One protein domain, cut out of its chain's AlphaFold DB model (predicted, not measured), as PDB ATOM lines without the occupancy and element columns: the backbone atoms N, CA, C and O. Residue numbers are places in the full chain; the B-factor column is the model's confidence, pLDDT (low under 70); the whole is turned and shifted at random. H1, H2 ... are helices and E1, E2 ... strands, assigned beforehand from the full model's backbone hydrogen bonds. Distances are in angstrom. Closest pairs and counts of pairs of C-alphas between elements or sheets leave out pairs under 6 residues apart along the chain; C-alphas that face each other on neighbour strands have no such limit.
ATOM      1  N   TYR A   2      29.579  33.848  43.488       47.81
ATOM      2  CA  TYR A   2      28.272  34.499  43.653       47.81
ATOM      3  C   TYR A   2      28.119  34.893  45.123       47.81
ATOM      4  O   TYR A   2      28.616  34.180  46.001       47.81
ATOM      5  N   GLY A   3      27.530  36.060  45.385       51.50
ATOM      6  CA  GLY A   3      27.173  36.449  46.744       51.50
ATOM      7  C   GLY A   3      26.133  35.495  47.319       51.50
ATOM      8  O   GLY A   3      25.748  34.502  46.700       51.50
ATOM      9  N   ASN A   4      25.659  35.780  48.526       56.97
ATOM     10  CA  ASN A   4      24.474  35.091  49.005       56.97
ATOM     11  C   ASN A   4      23.272  35.581  48.181       56.97
ATOM     12  O   ASN A   4      22.627  36.542  48.575       56.97
ATOM     13  N   ASP A   5      22.977  34.933  47.049       60.69
ATOM     14  CA  ASP A   5      21.901  35.328  46.122       60.69
ATOM     15  C   ASP A   5      20.504  35.325  46.781       60.69
ATOM     16  O   ASP A   5      19.545  35.889  46.243       60.69
ATOM     17  N   ALA A   6      20.370  34.704  47.962       62.91
ATOM     18  CA  ALA A   6      19.172  34.816  48.787       62.91
ATOM     19  C   ALA A   6      18.967  36.248  49.321       62.91
ATOM     20  O   ALA A   6      17.831  36.674  49.533       62.91
ATOM     21  N   ILE A   7      20.053  37.004  49.500       66.56
ATOM     22  CA  ILE A   7      20.068  38.414  49.881       66.56
ATOM     23  C   ILE A   7      20.172  39.240  48.593       66.56
ATOM     24  O   ILE A   7      21.237  39.435  48.022       66.56
ATOM     25  N   LYS A   8      19.029  39.732  48.105       72.75
ATOM     26  CA  LYS A   8      18.941  40.555  46.884       72.75
ATOM     27  C   LYS A   8      19.307  42.024  47.140       72.75
ATOM     28  O   LYS A   8      18.559  42.927  46.761       72.75
ATOM     29  N   ASP A   9      20.419  42.276  47.817       80.25
ATOM     30  CA  ASP A   9      20.915  43.635  48.076       80.25
ATOM     31  C   ASP A   9      21.708  44.209  46.887       80.25
ATOM     32  O   ASP A   9      21.772  45.430  46.713       80.25
ATOM     33  N   GLY A  10      22.189  43.329  46.005       78.88
ATOM     34  CA  GLY A  10      23.020  43.657  44.854       78.88
ATOM     35  C   GLY A  10      24.513  43.693  45.180       78.88
ATOM     36  O   GLY A  10      25.277  44.326  44.452       78.88
ATOM     37  N   HIS A  11      24.930  43.065  46.278       81.75
ATOM     38  CA  HIS A  11      26.327  42.893  46.648       81.75
ATOM     39  C   HIS A  11      26.950  41.715  45.887       81.75
ATOM     40  O   HIS A  11      26.386  40.620  45.838       81.75
ATOM     41  N   VAL A  12      28.136  41.907  45.306       81.88
ATOM     42  CA  VAL A  12      28.834  40.859  44.543       81.88
ATOM     43  C   VAL A  12      30.262  40.637  45.021       81.88
ATOM     44  O   VAL A  12      30.937  41.558  45.482       81.88
ATOM     45  N   PHE A  13      30.751  39.407  44.851       84.75
ATOM     46  CA  PHE A  13      32.132  39.043  45.156       84.75
ATOM     47  C   PHE A  13      32.954  38.851  43.882       84.75
ATOM     48  O   PHE A  13      32.638  38.015  43.031       84.75
ATOM     49  N   LYS A  14      34.065  39.581  43.778       87.44
ATOM     50  CA  LYS A  14      35.008  39.483  42.656       87.44
ATOM     51  C   LYS A  14      36.328  38.898  43.131       87.44
ATOM     52  O   LYS A  14      36.987  39.469  43.990       87.44
ATOM     53  N   ASP A  15      36.726  37.769  42.561       88.31
ATOM     54  CA  ASP A  15      37.902  37.007  43.000       88.31
ATOM     55  C   ASP A  15      39.048  36.965  41.980       88.31
ATOM     56  O   ASP A  15      40.055  36.282  42.183       88.31
ATOM     57  N   GLY A  16      38.907  37.730  40.895       89.88
ATOM     58  CA  GLY A  16      39.869  37.771  39.796       89.88
ATOM     59  C   GLY A  16      39.700  36.641  38.783       89.88
ATOM     60  O   GLY A  16      40.570  36.477  37.933       89.88
ATOM     61  N   PHE A  17      38.593  35.890  38.831       90.19
ATOM     62  CA  PHE A  17      38.262  34.865  37.844       90.19
ATOM     63  C   PHE A  17      36.929  35.158  37.149       90.19
ATOM     64  O   PHE A  17      35.967  35.594  37.782       90.19
ATOM     65  N   SER A  18      36.853  34.882  35.850       86.62
ATOM     66  CA  SER A  18      35.606  34.915  35.081       86.62
ATOM     67  C   SER A  18      34.703  33.712  35.385       86.62
ATOM     68  O   SER A  18      35.038  32.802  36.158       86.62
ATOM     69  N   ASP A  19      33.515  33.694  34.779       81.00
ATOM     70  CA  ASP A  19      32.518  32.640  34.984       81.00
ATOM     71  C   ASP A  19      33.007  31.242  34.571       81.00
ATOM     72  O   ASP A  19      32.667  30.260  35.229       81.00
ATOM     73  N   ASP A  20      33.909  31.154  33.603       84.88
ATOM     74  CA  ASP A  20      34.583  29.926  33.164       84.88
ATOM     75  C   ASP A  20      35.879  29.606  33.942       84.88
ATOM     76  O   ASP A  20      36.576  28.642  33.625       84.88
ATOM     77  N   GLY A  21      36.207  30.393  34.973       88.62
ATOM     78  CA  GLY A  21      37.373  30.173  35.829       88.62
ATOM     79  C   GLY A  21      38.688  30.701  35.256       88.62
ATOM     80  O   GLY A  21      39.739  30.432  35.836       88.62
ATOM     81  N   VAL A  22      38.663  31.443  34.147       90.88
ATOM     82  CA  VAL A  22      39.860  32.072  33.570       90.88
ATOM     83  C   VAL A  22      40.276  33.285  34.403       90.88
ATOM     84  O   VAL A  22      39.438  34.032  34.906       90.88
ATOM     85  N   ILE A  23      41.585  33.490  34.564       89.56
ATOM     86  CA  ILE A  23      42.116  34.664  35.264       89.56
ATOM     87  C   ILE A  23      41.744  35.931  34.491       89.56
ATOM     88  O   ILE A  23      42.079  36.104  33.317       89.56
ATOM     89  N   PHE A  24      41.086  36.855  35.177       86.69
ATOM     90  CA  PHE A  24      40.706  38.140  34.627       86.69
ATOM     91  C   PHE A  24      41.871  39.127  34.739       86.69
ATOM     92  O   PHE A  24      42.199  39.580  35.824       86.69
ATOM     93  N   ASN A  25      42.513  39.492  33.626       80.75
ATOM     94  CA  ASN A  25      43.741  40.303  33.656       80.75
ATOM     95  C   ASN A  25      43.538  41.803  33.970       80.75
ATOM     96  O   ASN A  25      44.516  42.495  34.252       80.75
ATOM     97  N   ARG A  26      42.300  42.319  33.948       82.12
ATOM     98  CA  ARG A  26      41.968  43.733  34.231       82.12
ATOM     99  C   ARG A  26      41.528  43.929  35.681       82.12
ATOM    100  O   ARG A  26      40.363  44.169  35.971       82.12
ATOM    101  N   TRP A  27      42.461  43.784  36.614       80.94
ATOM    102  CA  TRP A  27      42.159  43.797  38.052       80.94
ATOM    103  C   TRP A  27      41.658  45.154  38.556       80.94
ATOM    104  O   TRP A  27      40.898  45.214  39.522       80.94
ATOM    105  N   ASP A  28      42.013  46.233  37.860       79.94
ATOM    106  CA  ASP A  28      41.454  47.569  38.046       79.94
ATOM    107  C   ASP A  28      39.919  47.564  37.950       79.94
ATOM    108  O   ASP A  28      39.253  48.199  38.761       79.94
ATOM    109  N   TYR A  29      39.348  46.745  37.063       82.00
ATOM    110  CA  TYR A  29      37.897  46.648  36.857       82.00
ATOM    111  C   TYR A  29      37.202  45.815  37.940       82.00
ATOM    112  O   TYR A  29      35.977  45.770  37.999       82.00
ATOM    113  N   LEU A  30      37.961  45.144  38.812       83.38
ATOM    114  CA  LEU A  30      37.395  44.454  39.971       83.38
ATOM    115  C   LEU A  30      37.002  45.443  41.078       83.38
ATOM    116  O   LEU A  30      36.345  45.034  42.029       83.38
ATOM    117  N   LYS A  31      37.440  46.709  40.994       81.56
ATOM    118  CA  LYS A  31      37.142  47.757  41.985       81.56
ATOM    119  C   LYS A  31      35.716  48.287  41.858       81.56
ATOM    120  O   LYS A  31      35.117  48.636  42.868       81.56
ATOM    121  N   ASP A  32      35.185  48.302  40.639       82.56
ATOM    122  CA  ASP A  32      33.904  48.920  40.320       82.56
ATOM    123  C   ASP A  32      32.859  47.871  39.926       82.56
ATOM    124  O   ASP A  32      33.220  46.824  39.378       82.56
ATOM    125  N   PRO A  33      31.559  48.126  40.152       78.94
ATOM    126  CA  PRO A  33      30.483  47.345  39.554       78.94
ATOM    127  C   PRO A  33      30.620  47.258  38.024       78.94
ATOM    128  O   PRO A  33      30.841  48.279  37.371       78.94
ATOM    129  N   TYR A  34      30.484  46.066  37.428       67.50
ATOM    130  CA  TYR A  34      30.621  45.909  35.970       67.50
ATOM    131  C   TYR A  34      29.443  46.527  35.231       67.50
ATOM    132  O   TYR A  34      29.604  47.207  34.216       67.50
ATOM    133  N   TYR A  35      28.251  46.300  35.769       60.47
ATOM    134  CA  TYR A  35      27.031  46.889  35.266       60.47
ATOM    135  C   TYR A  35      26.513  47.846  36.327       60.47
ATOM    136  O   TYR A  35      26.170  47.418  37.423       60.47
ATOM    137  N   LYS A  36      26.314  49.125  35.982       54.34
ATOM    138  CA  LYS A  36      25.412  50.024  36.734       54.34
ATOM    139  C   LYS A  36      23.942  49.577  36.591       54.34
ATOM    140  O   LYS A  36      23.050  50.392  36.377       54.34
ATOM    141  N   SER A  37      23.698  48.268  36.589       53.31
ATOM    142  CA  SER A  37      22.371  47.679  36.638       53.31
ATOM    143  C   SER A  37      21.866  47.760  38.075       53.31
ATOM    144  O   SER A  37      22.649  47.833  39.019       53.31
ATOM    145  N   SER A  38      20.555  47.682  38.266       58.47
ATOM    146  CA  SER A  38      19.933  47.640  39.594       58.47
ATOM    147  C   SER A  38      20.359  46.443  40.467       58.47
ATOM    148  O   SER A  38      19.929  46.374  41.619       58.47
ATOM    149  N   TYR A  39      21.169  45.519  39.934       63.03
ATOM    150  CA  TYR A  39      21.560  44.254  40.557       63.03
ATOM    151  C   TYR A  39      23.012  44.205  41.061       63.03
ATOM    152  O   TYR A  39      23.325  43.293  41.811       63.03
ATOM    153  N   GLU A  40      23.887  45.148  40.690       75.31
ATOM    154  CA  GLU A  40      25.282  45.200  41.169       75.31
ATOM    155  C   GLU A  40      25.564  46.594  41.748       75.31
ATOM    156  O   GLU A  40      25.849  47.547  41.023       75.31
ATOM    157  N   LYS A  41      25.403  46.732  43.065       77.88
ATOM    158  CA  LYS A  41      25.520  48.004  43.794       77.88
ATOM    159  C   LYS A  41      26.834  48.119  44.553       77.88
ATOM    160  O   LYS A  41      27.409  49.200  44.604       77.88
ATOM    161  N   GLU A  42      27.299  47.012  45.121       82.25
ATOM    162  CA  GLU A  42      28.494  46.957  45.958       82.25
ATOM    163  C   GLU A  42      29.359  45.755  45.590       82.25
ATOM    164  O   GLU A  42      28.853  44.717  45.163       82.25
ATOM    165  N   VAL A  43      30.673  45.900  45.762       84.19
ATOM    166  CA  VAL A  43      31.651  44.876  45.394       84.19
ATOM    167  C   VAL A  43      32.582  44.596  46.564       84.19
ATOM    168  O   VAL A  43      33.300  45.488  47.017       84.19
ATOM    169  N   THR A  44      32.659  43.332  46.973       86.06
ATOM    170  CA  THR A  44      33.761  42.824  47.796       86.06
ATOM    171  C   THR A  44      34.746  42.067  46.920       86.06
ATOM    172  O   THR A  44      34.379  41.181  46.148       86.06
ATOM    173  N   ARG A  45      36.032  42.393  47.042       88.06
ATOM    174  CA  ARG A  45      37.092  41.667  46.340       88.06
ATOM    175  C   ARG A  45      37.659  40.575  47.245       88.06
ATOM    176  O   ARG A  45      38.036  40.871  48.374       88.06
ATOM    177  N   ALA A  46      37.730  39.339  46.757       89.12
ATOM    178  CA  ALA A  46      38.162  38.172  47.528       89.12
ATOM    179  C   ALA A  46      39.316  37.452  46.821       89.12
ATOM    180  O   ALA A  46      39.107  36.748  45.838       89.12
ATOM    181  N   PHE A  47      40.538  37.613  47.321       91.19
ATOM    182  CA  PHE A  47      41.739  37.061  46.693       91.19
ATOM    183  C   PHE A  47      42.374  35.970  47.549       91.19
ATOM    184  O   PHE A  47      42.303  36.019  48.775       91.19
ATOM    185  N   TYR A  48      43.012  34.996  46.899       90.12
ATOM    186  CA  TYR A  48      43.567  33.825  47.578       90.12
ATOM    187  C   TYR A  48      45.080  33.789  47.445       90.12
ATOM    188  O   TYR A  48      45.601  33.369  46.417       90.12
ATOM    189  N   GLN A  49      45.784  34.211  48.492       88.38
ATOM    190  CA  GLN A  49      47.240  34.132  48.488       88.38
ATOM    191  C   GLN A  49      47.729  32.733  48.877       88.38
ATOM    192  O   GLN A  49      48.645  32.224  48.247       88.38
ATOM    193  N   HIS A  50      47.102  32.094  49.871       84.50
ATOM    194  CA  HIS A  50      47.494  30.784  50.409       84.50
ATOM    195  C   HIS A  50      46.298  29.819  50.497       84.50
ATOM    196  O   HIS A  50      45.143  30.247  50.512       84.50
ATOM    197  N   GLY A  51      46.585  28.513  50.578       79.12
ATOM    198  CA  GLY A  51      45.634  27.480  51.021       79.12
ATOM    199  C   GLY A  51      44.431  27.168  50.117       79.12
ATOM    200  O   GLY A  51      43.627  26.310  50.473       79.12
ATOM    201  N   ASN A  52      44.276  27.820  48.962       87.50
ATOM    202  CA  ASN A  52      43.152  27.555  48.066       87.50
ATOM    203  C   ASN A  52      43.486  26.454  47.044       87.50
ATOM    204  O   ASN A  52      44.247  26.685  46.114       87.50
ATOM    205  N   LEU A  53      42.846  25.290  47.180       92.31
ATOM    206  CA  LEU A  53      43.012  24.141  46.278       92.31
ATOM    207  C   LEU A  53      42.199  24.228  44.978       92.31
ATOM    208  O   LEU A  53      42.342  23.382  44.106       92.31
ATOM    209  N   SER A  54      41.328  25.226  44.831       92.88
ATOM    210  CA  SER A  54      40.473  25.366  43.644       92.88
ATOM    211  C   SER A  54      41.178  26.001  42.444       92.88
ATOM    212  O   SER A  54      40.561  26.121  41.392       92.88
ATOM    213  N   ILE A  55      42.437  26.425  42.556       93.94
ATOM    214  CA  ILE A  55      43.196  27.015  41.445       93.94
ATOM    215  C   ILE A  55      44.120  25.938  40.885       93.94
ATOM    216  O   ILE A  55      44.875  25.343  41.639       93.94
ATOM    217  N   PHE A  56      44.069  25.686  39.581       95.00
ATOM    218  CA  PHE A  56      44.809  24.613  38.920       95.00
ATOM    219  C   PHE A  56      45.734  25.148  37.838       95.00
ATOM    220  O   PHE A  56      45.344  26.026  37.067       95.00
ATOM    221  N   HIS A  57      46.924  24.558  37.756       94.00
ATOM    222  CA  HIS A  57      47.852  24.685  36.641       94.00
ATOM    223  C   HIS A  57      47.669  23.490  35.706       94.00
ATOM    224  O   HIS A  57      47.838  22.345  36.127       94.00
ATOM    225  N   PHE A  58      47.328  23.747  34.448       93.44
ATOM    226  CA  PHE A  58      47.153  22.726  33.419       93.44
ATOM    227  C   PHE A  58      48.446  22.547  32.618       93.44
ATOM    228  O   PHE A  58      49.195  23.499  32.419       93.44
ATOM    229  N   ALA A  59      48.686  21.350  32.077       91.69
ATOM    230  CA  ALA A  59      49.893  21.019  31.309       91.69
ATOM    231  C   ALA A  59      50.117  21.897  30.062       91.69
ATOM    232  O   ALA A  59      51.231  21.999  29.554       91.69
ATOM    233  N   ASN A  60      49.071  22.570  29.574       90.69
ATOM    234  CA  ASN A  60      49.164  23.568  28.507       90.69
ATOM    235  C   ASN A  60      49.614  24.963  28.998       90.69
ATOM    236  O   ASN A  60      49.565  25.920  28.226       90.69
ATOM    237  N   GLY A  61      50.020  25.090  30.264       88.19
ATOM    238  CA  GLY A  61      50.490  26.323  30.896       88.19
ATOM    239  C   GLY A  61      49.380  27.277  31.341       88.19
ATOM    240  O   GLY A  61      49.676  28.387  31.778       88.19
ATOM    241  N   ILE A  62      48.107  26.888  31.216       91.12
ATOM    242  CA  ILE A  62      46.972  27.728  31.609       91.12
ATOM    243  C   ILE A  62      46.664  27.523  33.093       91.12
ATOM    244  O   ILE A  62      46.634  26.396  33.584       91.12
ATOM    245  N   GLU A  63      46.343  28.613  33.785       93.38
ATOM    246  CA  GLU A  63      45.808  28.582  35.145       93.38
ATOM    247  C   GLU A  63      44.302  28.844  35.145       93.38
ATOM    248  O   GLU A  63      43.832  29.789  34.498       93.38
ATOM    249  N   ARG A  64      43.533  28.026  35.872       93.81
ATOM    250  CA  ARG A  64      42.084  28.225  36.030       93.81
ATOM    251  C   ARG A  64      41.598  27.885  37.423       93.81
ATOM    252  O   ARG A  64      42.092  26.956  38.054       93.81
ATOM    253  N   LYS A  65      40.559  28.590  37.862       93.88
ATOM    254  CA  LYS A  65      39.794  28.235  39.053       93.88
ATOM    255  C   LYS A  65      38.706  27.223  38.702       93.88
ATOM    256  O   LYS A  65      37.795  27.535  37.934       93.88
ATOM    257  N   VAL A  66      38.769  26.036  39.293       93.00
ATOM    258  CA  VAL A  66      37.700  25.040  39.211       93.00
ATOM    259  C   VAL A  66      36.522  25.456  40.089       93.00
ATOM    260  O   VAL A  66      36.674  26.126  41.114       93.00
ATOM    261  N   LYS A  67      35.317  25.081  39.665       87.88
ATOM    262  CA  LYS A  67      34.066  25.428  40.344       87.88
ATOM    263  C   LYS A  67      33.241  24.178  40.579       87.88
ATOM    264  O   LYS A  67      33.280  23.241  39.787       87.88
ATOM    265  N   ARG A  68      32.454  24.200  41.652       86.94
ATOM    266  CA  ARG A  68      31.460  23.166  41.943       86.94
ATOM    267  C   ARG A  68      30.580  22.926  40.703       86.94
ATOM    268  O   ARG A  68      30.062  23.891  40.137       86.94
ATOM    269  N   LYS A  69      30.399  21.666  40.292       82.81
ATOM    270  CA  LYS A  69      29.439  21.310  39.232       82.81
ATOM    271  C   LYS A  69      28.047  21.147  39.845       82.81
ATOM    272  O   LYS A  69      27.905  20.963  41.046       82.81
ATOM    273  N   PHE A  70      26.997  21.195  39.025       79.38
ATOM    274  CA  PHE A  70      25.609  21.128  39.510       79.38
ATOM    275  C   PHE A  70      25.338  19.907  40.419       79.38
ATOM    276  O   PHE A  70      24.665  20.047  41.439       79.38
ATOM    277  N   ASN A  71      25.936  18.752  40.097       83.00
ATOM    278  CA  ASN A  71      25.730  17.476  40.793       83.00
ATOM    279  C   ASN A  71      26.915  17.002  41.653       83.00
ATOM    280  O   ASN A  71      26.844  15.892  42.166       83.00
ATOM    281  N   SER A  72      27.973  17.799  41.803       84.44
ATOM    282  CA  SER A  72      29.127  17.461  42.648       84.44
ATOM    283  C   SER A  72      29.309  18.505  43.743       84.44
ATOM    284  O   SER A  72      28.765  19.617  43.664       84.44
ATOM    285  N   ASP A  73      30.068  18.169  44.777       90.50
ATOM    286  CA  ASP A  73      30.620  19.184  45.669       90.50
ATOM    287  C   ASP A  73      31.946  19.745  45.114       90.50
ATOM    288  O   ASP A  73      32.430  19.353  44.048       90.50
ATOM    289  N   LEU A  74      32.493  20.770  45.774       91.00
ATOM    290  CA  LEU A  74      33.736  21.394  45.315       91.00
ATOM    291  C   LEU A  74      34.947  20.468  45.498       91.00
ATOM    292  O   LEU A  74      35.871  20.544  44.694       91.00
ATOM    293  N   LEU A  75      34.953  19.636  46.539       93.12
ATOM    294  CA  LEU A  75      36.063  18.739  46.835       93.12
ATOM    295  C   LEU A  75      36.133  17.615  45.800       93.12
ATOM    296  O   LEU A  75      37.206  17.371  45.262       93.12
ATOM    297  N   GLU A  76      34.990  17.032  45.442       93.88
ATOM    298  CA  GLU A  76      34.861  16.062  44.354       93.88
ATOM    299  C   GLU A  76      35.335  16.674  43.030       93.88
ATOM    300  O   GLU A  76      36.146  16.078  42.326       93.88
ATOM    301  N   THR A  77      34.941  17.917  42.714       93.19
ATOM    302  CA  THR A  77      35.479  18.595  41.523       93.19
ATOM    303  C   THR A  77      37.005  18.750  41.588       93.19
ATOM    304  O   THR A  77      37.670  18.621  40.559       93.19
ATOM    305  N   ILE A  78      37.570  19.079  42.753       94.69
ATOM    306  CA  ILE A  78      39.024  19.210  42.930       94.69
ATOM    307  C   ILE A  78      39.702  17.853  42.705       94.69
ATOM    308  O   ILE A  78      40.666  17.803  41.946       94.69
ATOM    309  N   GLU A  79      39.183  16.771  43.290       94.94
ATOM    310  CA  GLU A  79      39.691  15.408  43.082       94.94
ATOM    311  C   GLU A  79      39.656  15.006  41.605       94.94
ATOM    312  O   GLU A  79      40.669  14.571  41.065       94.94
ATOM    313  N   GLU A  80      38.537  15.229  40.912       93.31
ATOM    314  CA  GLU A  80      38.403  14.910  39.484       93.31
ATOM    315  C   GLU A  80      39.389  15.683  38.594       93.31
ATOM    316  O   GLU A  80      39.794  15.193  37.539       93.31
ATOM    317  N   ASN A  81      39.746  16.913  38.980       93.75
ATOM    318  CA  ASN A  81      40.706  17.732  38.238       93.75
ATOM    319  C   ASN A  81      42.154  17.445  38.635       93.75
ATOM    320  O   ASN A  81      43.054  17.915  37.943       93.75
ATOM    321  N   TRP A  82      42.420  16.708  39.711       95.56
ATOM    322  CA  TRP A  82      43.782  16.437  40.147       95.56
ATOM    323  C   TRP A  82      44.350  15.228  39.407       95.56
ATOM    324  O   TRP A  82      44.183  14.077  39.801       95.56
ATOM    325  N   THR A  83      45.058  15.507  38.316       95.69
ATOM    326  CA  THR A  83      45.649  14.494  37.434       95.69
ATOM    327  C   THR A  83      47.083  14.868  37.064       95.69
ATOM    328  O   THR A  83      47.532  15.983  37.324       95.69
ATOM    329  N   ASP A  84      47.793  13.986  36.361       94.06
ATOM    330  CA  ASP A  84      49.125  14.300  35.820       94.06
ATOM    331  C   ASP A  84      49.119  15.480  34.826       94.06
ATOM    332  O   ASP A  84      50.163  16.057  34.533       94.06
ATOM    333  N   GLN A  85      47.949  15.845  34.288       94.88
ATOM    334  CA  GLN A  85      47.783  16.952  33.341       94.88
ATOM    335  C   GLN A  85      47.301  18.248  34.004       94.88
ATOM    336  O   GLN A  85      47.220  19.283  33.335       94.88
ATOM    337  N   SER A  86      46.955  18.206  35.290       95.00
ATOM    338  CA  SER A  86      46.405  19.348  36.013       95.00
ATOM    339  C   SER A  86      46.609  19.191  37.513       95.00
ATOM    340  O   SER A  86      46.048  18.299  38.146       95.00
ATOM    341  N   ILE A  87      47.392  20.097  38.088       94.31
ATOM    342  CA  ILE A  87      47.738  20.075  39.511       94.31
ATOM    343  C   ILE A  87      47.231  21.339  40.206       94.31
ATOM    344  O   ILE A  87      47.253  22.418  39.602       94.31
ATOM    345  N   PRO A  88      46.781  21.245  41.467       93.69
ATOM    346  CA  PRO A  88      46.389  22.420  42.223       93.69
ATOM    347  C   PRO A  88      47.610  23.302  42.515       93.69
ATOM    348  O   PRO A  88      48.673  22.829  42.918       93.69
ATOM    349  N   ILE A  89      47.432  24.606  42.346       90.44
ATOM    350  CA  ILE A  89      48.369  25.642  42.762       90.44
ATOM    351  C   ILE A  89      47.973  26.055  44.169       90.44
ATOM    352  O   ILE A  89      46.931  26.675  44.373       90.44
ATOM    353  N   PHE A  90      48.820  25.759  45.146       86.25
ATOM    354  CA  PHE A  90      48.610  26.235  46.502       86.25
ATOM    355  C   PHE A  90      49.940  26.494  47.194       86.25
ATOM    356  O   PHE A  90      50.935  25.807  46.972       86.25
ATOM    357  N   VAL A  91      49.941  27.502  48.060       85.62
ATOM    358  CA  VAL A  91      51.044  27.741  48.985       85.62
ATOM    359  C   VAL A  91      50.725  27.005  50.278       85.62
ATOM    360  O   VAL A  91      49.744  27.329  50.956       85.62
ATOM    361  N   ALA A  92      51.537  25.996  50.579       84.94
ATOM    362  CA  ALA A  92      51.464  25.211  51.803       84.94
ATOM    363  C   ALA A  92      52.304  25.833  52.930       84.94
ATOM    364  O   ALA A  92      53.006  26.833  52.752       84.94
ATOM    365  N   GLU A  93      52.266  25.212  54.107       82.00
ATOM    366  CA  GLU A  93      53.207  25.520  55.179       82.00
ATOM    367  C   GLU A  93      54.652  25.180  54.770       82.00
ATOM    368  O   GLU A  93      54.911  24.244  54.012       82.00
ATOM    369  N   GLY A  94      55.612  25.971  55.246       87.75
ATOM    370  CA  GLY A  94      57.016  25.823  54.890       87.75
ATOM    371  C   GLY A  94      57.810  27.102  55.120       87.75
ATOM    372  O   GLY A  94      57.320  28.074  55.690       87.75
ATOM    373  N   THR A  95      59.053  27.102  54.652       91.88
ATOM    374  CA  THR A  95      59.952  28.263  54.708       91.88
ATOM    375  C   THR A  95      59.456  29.402  53.818       91.88
ATOM    376  O   THR A  95      58.899  29.129  52.753       91.88
ATOM    377  N   SER A  96      59.772  30.651  54.177       92.00
ATOM    378  CA  SER A  96      59.439  31.834  53.365       92.00
ATOM    379  C   SER A  96      59.884  31.699  51.899       92.00
ATOM    380  O   SER A  96      59.119  32.049  51.007       92.00
ATOM    381  N   ASP A  97      61.069  31.135  51.634       92.75
ATOM    382  CA  ASP A  97      61.587  30.979  50.264       92.75
ATOM    383  C   ASP A  97      60.720  30.040  49.418       92.75
ATOM    384  O   ASP A  97      60.257  30.422  48.350       92.75
ATOM    385  N   LYS A  98      60.396  28.851  49.939       92.06
ATOM    386  CA  LYS A  98      59.481  27.909  49.270       92.06
ATOM    387  C   LYS A  98      58.109  28.523  48.992       92.06
ATOM    388  O   LYS A  98      57.555  28.307  47.921       92.06
ATOM    389  N   LYS A  99      57.567  29.300  49.939       93.25
ATOM    390  CA  LYS A  99      56.293  30.007  49.737       93.25
ATOM    391  C   LYS A  99      56.409  31.030  48.612       93.25
ATOM    392  O   LYS A  99      55.546  31.088  47.741       93.25
ATOM    393  N   MET A 100      57.503  31.785  48.596       94.12
ATOM    394  CA  MET A 100      57.790  32.758  47.550       94.12
ATOM    395  C   MET A 100      57.959  32.104  46.174       94.12
ATOM    396  O   MET A 100      57.465  32.642  45.185       94.12
ATOM    397  N   ASP A 101      58.603  30.942  46.094       92.62
ATOM    398  CA  ASP A 101      58.737  30.190  44.846       92.62
ATOM    399  C   ASP A 101      57.370  29.736  44.318       92.62
ATOM    400  O   ASP A 101      57.082  29.942  43.141       92.62
ATOM    401  N   SER A 102      56.486  29.233  45.189       91.62
ATOM    402  CA  SER A 102      55.099  28.903  44.824       91.62
ATOM    403  C   SER A 102      54.299  30.124  44.354       91.62
ATOM    404  O   SER A 102      53.522  30.030  43.403       91.62
ATOM    405  N   ILE A 103      54.493  31.287  44.985       94.12
ATOM    406  CA  ILE A 103      53.864  32.544  44.552       94.12
ATOM    407  C   ILE A 103      54.359  32.930  43.153       94.12
ATOM    408  O   ILE A 103      53.555  33.240  42.276       94.12
ATOM    409  N   ARG A 104      55.678  32.884  42.931       93.19
ATOM    410  CA  ARG A 104      56.322  33.243  41.657       93.19
ATOM    411  C   ARG A 104      55.987  32.284  40.522       93.19
ATOM    412  O   ARG A 104      55.969  32.706  39.371       93.19
ATOM    413  N   SER A 105      55.729  31.014  40.828       90.06
ATOM    414  CA  SER A 105      55.380  30.014  39.819       90.06
ATOM    415  C   SER A 105      53.954  30.148  39.294       90.06
ATOM    416  O   SER A 105      53.633  29.491  38.311       90.06
ATOM    417  N   SER A 106      53.104  30.963  39.935       91.88
ATOM    418  CA  SER A 106      51.728  31.184  39.497       91.88
ATOM    419  C   SER A 106      51.472  32.613  39.046       91.88
ATOM    420  O   SER A 106      51.780  33.570  39.762       91.88
ATOM    421  N   HIS A 107      50.826  32.756  37.887       90.81
ATOM    422  CA  HIS A 107      50.370  34.046  37.376       90.81
ATOM    423  C   HIS A 107      49.380  34.691  38.343       90.81
ATOM    424  O   HIS A 107      49.561  35.850  38.713       90.81
ATOM    425  N   TYR A 108      48.375  33.943  38.812       92.56
ATOM    426  CA  TYR A 108      47.404  34.460  39.777       92.56
ATOM    427  C   TYR A 108      48.070  34.897  41.089       92.56
ATOM    428  O   TYR A 108      47.892  36.041  41.514       92.56
ATOM    429  N   LEU A 109      48.865  34.022  41.717       94.12
ATOM    430  CA  LEU A 109      49.483  34.318  43.017       94.12
ATOM    431  C   LEU A 109      50.480  35.475  42.934       94.12
ATOM    432  O   LEU A 109      50.510  36.324  43.827       94.12
ATOM    433  N   SER A 110      51.265  35.538  41.856       93.75
ATOM    434  CA  SER A 110      52.170  36.658  41.593       93.75
ATOM    435  C   SER A 110      51.402  37.961  41.424       93.75
ATOM    436  O   SER A 110      51.799  38.981  41.984       93.75
ATOM    437  N   LYS A 111      50.284  37.944  40.694       91.75
ATOM    438  CA  LYS A 111      49.444  39.128  40.489       91.75
ATOM    439  C   LYS A 111      48.880  39.645  41.813       91.75
ATOM    440  O   LYS A 111      49.021  40.831  42.108       91.75
ATOM    441  N   VAL A 112      48.314  38.762  42.643       92.75
ATOM    442  CA  VAL A 112      47.816  39.137  43.977       92.75
ATOM    443  C   VAL A 112      48.955  39.719  44.818       92.75
ATOM    444  O   VAL A 112      48.825  40.819  45.357       92.75
ATOM    445  N   TYR A 113      50.107  39.048  44.859       94.69
ATOM    446  CA  TYR A 113      51.254  39.497  45.641       94.69
ATOM    447  C   TYR A 113      51.780  40.866  45.192       94.69
ATOM    448  O   TYR A 113      51.936  41.770  46.012       94.69
ATOM    449  N   TYR A 114      52.069  41.051  43.902       92.44
ATOM    450  CA  TYR A 114      52.745  42.252  43.404       92.44
ATOM    451  C   TYR A 114      51.831  43.451  43.179       92.44
ATOM    452  O   TYR A 114      52.316  44.577  43.288       92.44
ATOM    453  N   GLU A 115      50.547  43.232  42.897       89.38
ATOM    454  CA  GLU A 115      49.634  44.306  42.492       89.38
ATOM    455  C   GLU A 115      48.496  44.536  43.483       89.38
ATOM    456  O   GLU A 115      48.096  45.677  43.677       89.38
ATOM    457  N   VAL A 116      47.989  43.495  44.149       89.56
ATOM    458  CA  VAL A 116      46.828  43.634  45.042       89.56
ATOM    459  C   VAL A 116      47.229  43.959  46.471       89.56
ATOM    460  O   VAL A 116      46.714  44.922  47.036       89.56
ATOM    461  N   LEU A 117      48.137  43.176  47.064       91.75
ATOM    462  CA  LEU A 117      48.559  43.389  48.454       91.75
ATOM    463  C   LEU A 117      49.059  44.823  48.721       91.75
ATOM    464  O   LEU A 117      48.652  45.395  49.733       91.75
ATOM    465  N   PRO A 118      49.846  45.460  47.827       89.31
ATOM    466  CA  PRO A 118      50.319  46.827  48.052       89.31
ATOM    467  C   PRO A 118      49.214  47.890  48.005       89.31
ATOM    468  O   PRO A 118      49.450  49.026  48.402       89.31
ATOM    469  N   GLU A 119      48.019  47.567  47.499       87.19
ATOM    470  CA  GLU A 119      46.885  48.495  47.460       87.19
ATOM    471  C   GLU A 119      46.034  48.478  48.736       87.19
ATOM    472  O   GLU A 119      45.166  49.338  48.885       87.19
ATOM    473  N   PHE A 120      46.232  47.516  49.645       86.00
ATOM    474  CA  PHE A 120      45.336  47.300  50.790       86.00
ATOM    475  C   PHE A 120      45.185  48.515  51.706       86.00
ATOM    476  O   PHE A 120      44.111  48.714  52.273       86.00
TER     477      PHE A 120
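This is residues 2 to 120 of the 196 residues of an uncharacterized protein of Acinetobacter variabilis (UniProt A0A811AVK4). A small sheet, E4 E3 E5, has H2 over one face; a second small unit, the parallel pair E1 and E2 with H1 nearby, lies away from it. H3 and H4 make a corner, and H4 reaches from the sheet toward H1. The 119 printed residues run E1 H1 E2 E3 E4 H2 E5 H3 H4, mixed in class, with 52 in named elements. The whole is compact, radius of gyration of the C-alphas 15.5 A, spanning 44 by 39 by 25 A.

The antiparallel sheet holds E3, residues 55 to 58, E4, 63 to 65, and E5, 86 to 88. H2 is residues 74 to 81, 10.6 A. E1, residues 11 to 14, begins at C-alpha 11 (26.327, 42.893, 46.648); H1 is 27 to 30 and E2 42 to 45. H3 is 96 to 104, 12.2 A; H4, 107 to 119, 18.0 A, ends at C-alpha 119 (46.885, 48.495, 47.460).

E3 and E4 form a hairpin, N 56 to O 64 2.8 A; E3 and E5 have N 57 to O 87 at 2.8 A. H2 runs along the strands, 9.8 A over the sheet. E4, H2, E5 form a split strand-helix-strand unit, E3 between its strands, with a right-handed crossover. H4 only grazes the sheet with residues 107 to 109. H3 and H4 touch only at the corner, C-alphas 103 and 109 5.0 A apart. H1 and H4 are near each other. E1 and E2 have N 12 to O 42 at 2.9 A. In H2 and H3 every O i to N i+4 pair is within hydrogen-bond range; in H4, 6 of 9.

The C-alphas of Ser 38 and Thr 95, the farthest apart, are 47.0 A apart. The printed part has no cut. The links E1 to H1 and H1 to E2 are long. Residues 2 to 7 and 34 to 39 have pLDDT under 70.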